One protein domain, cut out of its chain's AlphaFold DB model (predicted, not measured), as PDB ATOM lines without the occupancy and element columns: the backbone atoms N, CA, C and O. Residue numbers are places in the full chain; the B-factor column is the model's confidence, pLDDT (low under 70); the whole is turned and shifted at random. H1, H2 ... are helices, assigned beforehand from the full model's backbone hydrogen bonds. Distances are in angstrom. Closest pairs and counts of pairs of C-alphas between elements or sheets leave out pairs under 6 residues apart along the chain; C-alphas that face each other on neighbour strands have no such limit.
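AT A GLANCE: This is residues 202 to 255 of the 260 residues of an uncharacterized protein of Elaphomyces granulatus (UniProt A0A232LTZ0). Picture a wide, open U with unequal arms: the long helix H1 makes one arm, the shorter helix H2 makes the other, and a stretch without a named element joins them across the bottom. The chain comes down H1 and folds back along H2, and the two helices do not pack on each other, so look for an empty space between them. The printed part has 54 residues, with two named helices in the order H1, H2 and no named strand; the class is all helix. The whole is extended, with a radius of gyration of the C-alphas of 16.8 A, and its flat outline spans 39 by 36 by 12 A.

HOW THE PARTS SIT: Begin with H1, residues 205 to 229, the longest helix. H2, residues 240 to 255, is apart from it: no C-alpha of the one is within 8 A of the other. Residues 230 to 239 form the short link between them. In H1 every O i to N i+4 pair is within hydrogen-bond range; in H2 10 of 12 are. Residues 212 to 221 of H1 and 247 to 255 of H2 are among those that stand free.

IN THESE COORDINATES: Find C-alpha 205 at (-60.276, -45.767, 13.833); from there H1 runs 35.7 A to C-alpha 229 at (-86.645, -25.289, 1.122). H2 runs 23.3 A from Met 240 to C-alpha 255 at (-47.756, -12.358, 0.676).

THE WHOLE: The two C-alphas farthest apart are those of Asp 228 and Ile 255, at 42.8 A. The printed part has no cut. Mean pLDDT is 81 in H1 but 61 in H2, and residues 232 to 239 and 249 to 255 are among those under 70.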
ATOM      1  N   ARG A 202     -55.210 -37.784  11.923       69.00
ATOM      2  CA  ARG A 202     -54.658 -38.939  12.674       69.00
ATOM      3  C   ARG A 202     -55.555 -39.404  13.829       69.00
ATOM      4  O   ARG A 202     -55.088 -39.676  14.931       69.00
ATOM      5  N   GLN A 203     -56.856 -39.461  13.574       71.44
ATOM      6  CA  GLN A 203     -57.826 -39.962  14.540       71.44
ATOM      7  C   GLN A 203     -57.654 -41.473  14.765       71.44
ATOM      8  O   GLN A 203     -57.181 -42.193  13.884       71.44
ATOM      9  N   THR A 204     -58.070 -41.969  15.934       75.19
ATOM     10  CA  THR A 204     -58.260 -43.416  16.123       75.19
ATOM     11  C   THR A 204     -59.331 -43.917  15.153       75.19
ATOM     12  O   THR A 204     -60.207 -43.148  14.758       75.19
ATOM     13  N   LEU A 205     -59.307 -45.203  14.783       69.31
ATOM     14  CA  LEU A 205     -60.276 -45.767  13.833       69.31
ATOM     15  C   LEU A 205     -61.729 -45.476  14.247       69.31
ATOM     16  O   LEU A 205     -62.522 -45.002  13.438       69.31
ATOM     17  N   LEU A 206     -62.059 -45.691  15.525       75.25
ATOM     18  CA  LEU A 206     -63.389 -45.404  16.066       75.25
ATOM     19  C   LEU A 206     -63.754 -43.920  15.922       75.25
ATOM     20  O   LEU A 206     -64.854 -43.596  15.481       75.25
ATOM     21  N   GLN A 207     -62.829 -43.020  16.259       75.12
ATOM     22  CA  GLN A 207     -63.059 -41.584  16.145       75.12
ATOM     23  C   GLN A 207     -63.227 -41.151  14.679       75.12
ATOM     24  O   GLN A 207     -64.084 -40.311  14.397       75.12
ATOM     25  N   GLY A 208     -62.482 -41.767  13.757       77.88
ATOM     26  CA  GLY A 208     -62.638 -41.596  12.311       77.88
ATOM     27  C   GLY A 208     -64.032 -41.991  11.834       77.88
ATOM     28  O   GLY A 208     -64.713 -41.191  11.196       77.88
ATOM     29  N   VAL A 209     -64.504 -43.179  12.226       75.12
ATOM     30  CA  VAL A 209     -65.854 -43.669  11.894       75.12
ATOM     31  C   VAL A 209     -66.938 -42.743  12.450       75.12
ATOM     32  O   VAL A 209     -67.873 -42.380  11.737       75.12
ATOM     33  N   VAL A 210     -66.816 -42.317  13.709       79.44
ATOM     34  CA  VAL A 210     -67.790 -41.410  14.340       79.44
ATOM     35  C   VAL A 210     -67.797 -40.038  13.659       79.44
ATOM     36  O   VAL A 210     -68.870 -39.475  13.431       79.44
ATOM     37  N   SER A 211     -66.625 -39.497  13.320       78.81
ATOM     38  CA  SER A 211     -66.504 -38.207  12.628       78.81
ATOM     39  C   SER A 211     -67.064 -38.281  11.205       78.81
ATOM     40  O   SER A 211     -67.815 -37.391  10.807       78.81
ATOM     41  N   GLY A 212     -66.782 -39.369  10.480       80.00
ATOM     42  CA  GLY A 212     -67.365 -39.654   9.167       80.00
ATOM     43  C   GLY A 212     -68.890 -39.723   9.224       80.00
ATOM     44  O   GLY A 212     -69.565 -38.992   8.510       80.00
ATOM     45  N   ARG A 213     -69.449 -40.471  10.186       80.56
ATOM     46  CA  ARG A 213     -70.906 -40.536  10.391       80.56
ATOM     47  C   ARG A 213     -71.527 -39.157  10.634       80.56
ATOM     48  O   ARG A 213     -72.594 -38.864  10.102       80.56
ATOM     49  N   LYS A 214     -70.894 -38.308  11.453       83.62
ATOM     50  CA  LYS A 214     -71.378 -36.938  11.711       83.62
ATOM     51  C   LYS A 214     -71.374 -36.085  10.443       83.62
ATOM     52  O   LYS A 214     -72.299 -35.303  10.235       83.62
ATOM     53  N   LEU A 215     -70.344 -36.231   9.614       83.00
ATOM     54  CA  LEU A 215     -70.251 -35.558   8.322       83.00
ATOM     55  C   LEU A 215     -71.342 -36.003   7.358       83.00
ATOM     56  O   LEU A 215     -71.998 -35.139   6.786       83.00
ATOM     57  N   ASP A 216     -71.570 -37.309   7.244       80.94
ATOM     58  CA  ASP A 216     -72.600 -37.863   6.364       80.94
ATOM     59  C   ASP A 216     -73.994 -37.364   6.754       80.94
ATOM     60  O   ASP A 216     -74.750 -36.913   5.896       80.94
ATOM     61  N   ILE A 217     -74.317 -37.367   8.055       82.69
ATOM     62  CA  ILE A 217     -75.581 -36.813   8.568       82.69
ATOM     63  C   ILE A 217     -75.716 -35.343   8.158       82.69
ATOM     64  O   ILE A 217     -76.734 -34.953   7.593       82.69
ATOM     65  N   ARG A 218     -74.666 -34.541   8.370       83.50
ATOM     66  CA  ARG A 218     -74.684 -33.116   8.025       83.50
ATOM     67  C   ARG A 218     -74.866 -32.885   6.524       83.50
ATOM     68  O   ARG A 218     -75.624 -32.000   6.142       83.50
ATOM     69  N   ASP A 219     -74.182 -33.649   5.678       82.50
ATOM     70  CA  ASP A 219     -74.291 -33.513   4.224       82.50
ATOM     71  C   ASP A 219     -75.685 -33.960   3.724       82.50
ATOM     72  O   ASP A 219     -76.248 -33.316   2.834       82.50
ATOM     73  N   ILE A 220     -76.295 -34.982   4.342       84.06
ATOM     74  CA  ILE A 220     -77.690 -35.386   4.080       84.06
ATOM     75  C   ILE A 220     -78.667 -34.278   4.483       84.06
ATOM     76  O   ILE A 220     -79.556 -33.937   3.703       84.06
ATOM     77  N   ASP A 221     -78.506 -33.700   5.671       84.75
ATOM     78  CA  ASP A 221     -79.393 -32.641   6.160       84.75
ATOM     79  C   ASP A 221     -79.283 -31.379   5.297       84.75
ATOM     80  O   ASP A 221     -80.297 -30.778   4.941       84.75
ATOM     81  N   GLN A 222     -78.071 -31.019   4.863       82.94
ATOM     82  CA  GLN A 222     -77.854 -29.928   3.909       82.94
ATOM     83  C   GLN A 222     -78.511 -30.204   2.553       82.94
ATOM     84  O   GLN A 222     -79.085 -29.297   1.944       82.94
ATOM     85  N   HIS A 223     -78.442 -31.447   2.070       82.81
ATOM     86  CA  HIS A 223     -79.110 -31.838   0.835       82.81
ATOM     87  C   HIS A 223     -80.635 -31.721   0.955       82.81
ATOM     88  O   HIS A 223     -81.260 -31.130   0.074       82.81
ATOM     89  N   LYS A 224     -81.217 -32.216   2.055       83.69
ATOM     90  CA  LYS A 224     -82.654 -32.088   2.341       83.69
ATOM     91  C   LYS A 224     -83.075 -30.629   2.438       83.69
ATOM     92  O   LYS A 224     -83.978 -30.217   1.726       83.69
ATOM     93  N   ALA A 225     -82.352 -29.810   3.202       81.81
ATOM     94  CA  ALA A 225     -82.660 -28.388   3.341       81.81
ATOM     95  C   ALA A 225     -82.679 -27.654   1.988       81.81
ATOM     96  O   ALA A 225     -83.538 -26.807   1.734       81.81
ATOM     97  N   ARG A 226     -81.756 -28.012   1.088       82.75
ATOM     98  CA  ARG A 226     -81.737 -27.485  -0.279       82.75
ATOM     99  C   ARG A 226     -82.908 -27.989  -1.121       82.75
ATOM    100  O   ARG A 226     -83.470 -27.202  -1.875       82.75
ATOM    101  N   SER A 227     -83.211 -29.283  -1.049       83.00
ATOM    102  CA  SER A 227     -84.289 -29.917  -1.817       83.00
ATOM    103  C   SER A 227     -85.658 -29.383  -1.403       83.00
ATOM    104  O   SER A 227     -86.463 -29.026  -2.258       83.00
ATOM    105  N   ASP A 228     -85.885 -29.287  -0.096       86.44
ATOM    106  CA  ASP A 228     -87.203 -29.048   0.484       86.44
ATOM    107  C   ASP A 228     -87.505 -27.549   0.612       86.44
ATOM    108  O   ASP A 228     -88.651 -27.133   0.465       86.44
ATOM    109  N   TYR A 229     -86.477 -26.722   0.841       83.56
ATOM    110  CA  TYR A 229     -86.645 -25.289   1.122       83.56
ATOM    111  C   TYR A 229     -85.851 -24.371   0.184       83.56
ATOM    112  O   TYR A 229     -85.871 -23.154   0.350       83.56
ATOM    113  N   GLY A 230     -85.100 -24.915  -0.781       80.19
ATOM    114  CA  GLY A 230     -84.255 -24.117  -1.682       80.19
ATOM    115  C   GLY A 230     -83.057 -23.441  -1.001       80.19
ATOM    116  O   GLY A 230     -82.324 -22.692  -1.651       80.19
ATOM    117  N   ILE A 231     -82.826 -23.709   0.289       76.00
ATOM    118  CA  ILE A 231     -81.789 -23.055   1.090       76.00
ATOM    119  C   ILE A 231     -80.412 -23.535   0.626       76.00
ATOM    120  O   ILE A 231     -80.107 -24.729   0.612       76.00
ATOM    121  N   ARG A 232     -79.552 -22.587   0.244       67.25
ATOM    122  CA  ARG A 232     -78.161 -22.860  -0.125       67.25
ATOM    123  C   ARG A 232     -77.245 -22.496   1.028       67.25
ATOM    124  O   ARG A 232     -77.340 -21.409   1.584       67.25
ATOM    125  N   HIS A 233     -76.302 -23.380   1.331       61.44
ATOM    126  CA  HIS A 233     -75.249 -23.059   2.280       61.44
ATOM    127  C   HIS A 233     -74.275 -22.066   1.631       61.44
ATOM    128  O   HIS A 233     -73.501 -22.431   0.744       61.44
ATOM    129  N   ALA A 234     -74.325 -20.803   2.050       56.97
ATOM    130  CA  ALA A 234     -73.332 -19.804   1.684       56.97
ATOM    131  C   ALA A 234     -72.219 -19.788   2.742       56.97
ATOM    132  O   ALA A 234     -72.483 -19.802   3.942       56.97
ATOM    133  N   TYR A 235     -70.959 -19.769   2.300       50.06
ATOM    134  CA  TYR A 235     -69.824 -19.397   3.160       50.06
ATOM    135  C   TYR A 235     -69.697 -17.874   3.314       50.06
ATOM    136  O   TYR A 235     -68.936 -17.397   4.157       50.06
ATOM    137  N   ARG A 236     -70.411 -17.126   2.466       46.09
ATOM    138  CA  ARG A 236     -70.536 -15.674   2.526       46.09
ATOM    139  C   ARG A 236     -71.685 -15.330   3.459       46.09
ATOM    140  O   ARG A 236     -72.760 -15.909   3.345       46.09
ATOM    141  N   THR A 237     -71.424 -14.419   4.381       53.06
ATOM    142  CA  THR A 237     -72.482 -13.728   5.120       53.06
ATOM    143  C   THR A 237     -73.146 -12.724   4.183       53.06
ATOM    144  O   THR A 237     -72.499 -12.280   3.238       53.06
ATOM    145  N   ASP A 238     -74.389 -12.325   4.435       56.84
ATOM    146  CA  ASP A 238     -75.034 -11.264   3.637       56.84
ATOM    147  C   ASP A 238     -74.382  -9.881   3.858       56.84
ATOM    148  O   ASP A 238     -74.638  -8.925   3.133       56.84
ATOM    149  N   ASP A 239     -73.472  -9.796   4.828       68.50
ATOM    150  CA  ASP A 239     -72.621  -8.648   5.099       68.50
ATOM    151  C   ASP A 239     -71.434  -8.569   4.113       68.50
ATOM    152  O   ASP A 239     -70.507  -9.393   4.135       68.50
ATOM    153  N   MET A 240     -71.471  -7.552   3.245       70.06
ATOM    154  CA  MET A 240     -70.409  -7.249   2.285       70.06
ATOM    155  C   MET A 240     -69.085  -6.845   2.947       70.06
ATOM    156  O   MET A 240     -68.037  -7.248   2.438       70.06
ATOM    157  N   GLU A 241     -69.095  -6.123   4.070       70.31
ATOM    158  CA  GLU A 241     -67.872  -5.701   4.772       70.31
ATOM    159  C   GLU A 241     -67.151  -6.899   5.391       70.31
ATOM    160  O   GLU A 241     -65.929  -7.049   5.250       70.31
ATOM    161  N   ALA A 242     -67.906  -7.821   5.993       67.69
ATOM    162  CA  ALA A 242     -67.345  -9.056   6.535       67.69
ATOM    163  C   ALA A 242     -66.790  -9.984   5.440       67.69
ATOM    164  O   ALA A 242     -65.854 -10.752   5.695       67.69
ATOM    165  N   ASN A 243     -67.347  -9.940   4.226       64.00
ATOM    166  CA  ASN A 243     -66.832 -10.689   3.077       64.00
ATOM    167  C   ASN A 243     -65.578 -10.034   2.479       64.00
ATOM    168  O   ASN A 243     -64.619 -10.748   2.176       64.00
ATOM    169  N   TYR A 244     -65.569  -8.704   2.354       71.62
ATOM    170  CA  TYR A 244     -64.435  -7.925   1.852       71.62
ATOM    171  C   TYR A 244     -63.211  -8.068   2.768       71.62
ATOM    172  O   TYR A 244     -62.127  -8.430   2.313       71.62
ATOM    173  N   SER A 245     -63.410  -7.931   4.081       73.56
ATOM    174  CA  SER A 245     -62.349  -8.096   5.087       73.56
ATOM    175  C   SER A 245     -61.773  -9.517   5.096       73.56
ATOM    176  O   SER A 245     -60.562  -9.713   5.192       73.56
ATOM    177  N   ARG A 246     -62.625 -10.542   4.932       66.94
ATOM    178  CA  ARG A 246     -62.178 -11.942   4.813       66.94
ATOM    179  C   ARG A 246     -61.394 -12.211   3.532       66.94
ATOM    180  O   ARG A 246     -60.504 -13.060   3.546       66.94
ATOM    181  N   GLN A 247     -61.723 -11.529   2.437       66.56
ATOM    182  CA  GLN A 247     -60.971 -11.627   1.190       66.56
ATOM    183  C   GLN A 247     -59.598 -10.954   1.322       66.56
ATOM    184  O   GLN A 247     -58.597 -11.604   1.025       66.56
ATOM    185  N   GLN A 248     -59.531  -9.744   1.887       71.12
ATOM    186  CA  GLN A 248     -58.259  -9.067   2.166       71.12
ATOM    187  C   GLN A 248     -57.342  -9.887   3.087       71.12
ATOM    188  O   GLN A 248     -56.153 -10.009   2.808       71.12
ATOM    189  N   MET A 249     -57.871 -10.526   4.140       65.69
ATOM    190  CA  MET A 249     -57.062 -11.404   5.005       65.69
ATOM    191  C   MET A 249     -56.494 -12.625   4.266       65.69
ATOM    192  O   MET A 249     -55.397 -13.092   4.575       65.69
ATOM    193  N   ARG A 250     -57.231 -13.172   3.291       59.97
ATOM    194  CA  ARG A 250     -56.750 -14.298   2.473       59.97
ATOM    195  C   ARG A 250     -55.666 -13.865   1.495       59.97
ATOM    196  O   ARG A 250     -54.714 -14.611   1.308       59.97
ATOM    197  N   GLU A 251     -55.803 -12.682   0.910       57.56
ATOM    198  CA  GLU A 251     -54.814 -12.104  -0.004       57.56
ATOM    199  C   GLU A 251     -53.543 -11.669   0.750       57.56
ATOM    200  O   GLU A 251     -52.442 -11.947   0.283       57.56
ATOM    201  N   GLY A 252     -53.669 -11.124   1.966       44.19
ATOM    202  CA  GLY A 252     -52.533 -10.778   2.832       44.19
ATOM    203  C   GLY A 252     -51.703 -11.988   3.285       44.19
ATOM    204  O   GLY A 252     -50.477 -11.946   3.249       44.19
ATOM    205  N   ASN A 253     -52.345 -13.119   3.601       44.22
ATOM    206  CA  ASN A 253     -51.641 -14.354   3.984       44.22
ATOM    207  C   ASN A 253     -50.878 -15.032   2.827       44.22
ATOM    208  O   ASN A 253     -50.038 -15.900   3.074       44.22
ATOM    209  N   ILE A 254     -51.151 -14.661   1.571       45.03
ATOM    210  CA  ILE A 254     -50.407 -15.158   0.400       45.03
ATOM    211  C   ILE A 254     -49.069 -14.413   0.243       45.03
ATOM    212  O   ILE A 254     -48.137 -14.958  -0.347       45.03
ATOM    213  N   ILE A 255     -48.946 -13.210   0.811       44.19
ATOM    214  CA  ILE A 255     -47.756 -12.358   0.676       44.19
ATOM    215  C   ILE A 255     -46.753 -12.613   1.821       44.19
ATOM    216  O   ILE A 255     -45.549 -12.513   1.601       44.19
TER     217      ILE A 255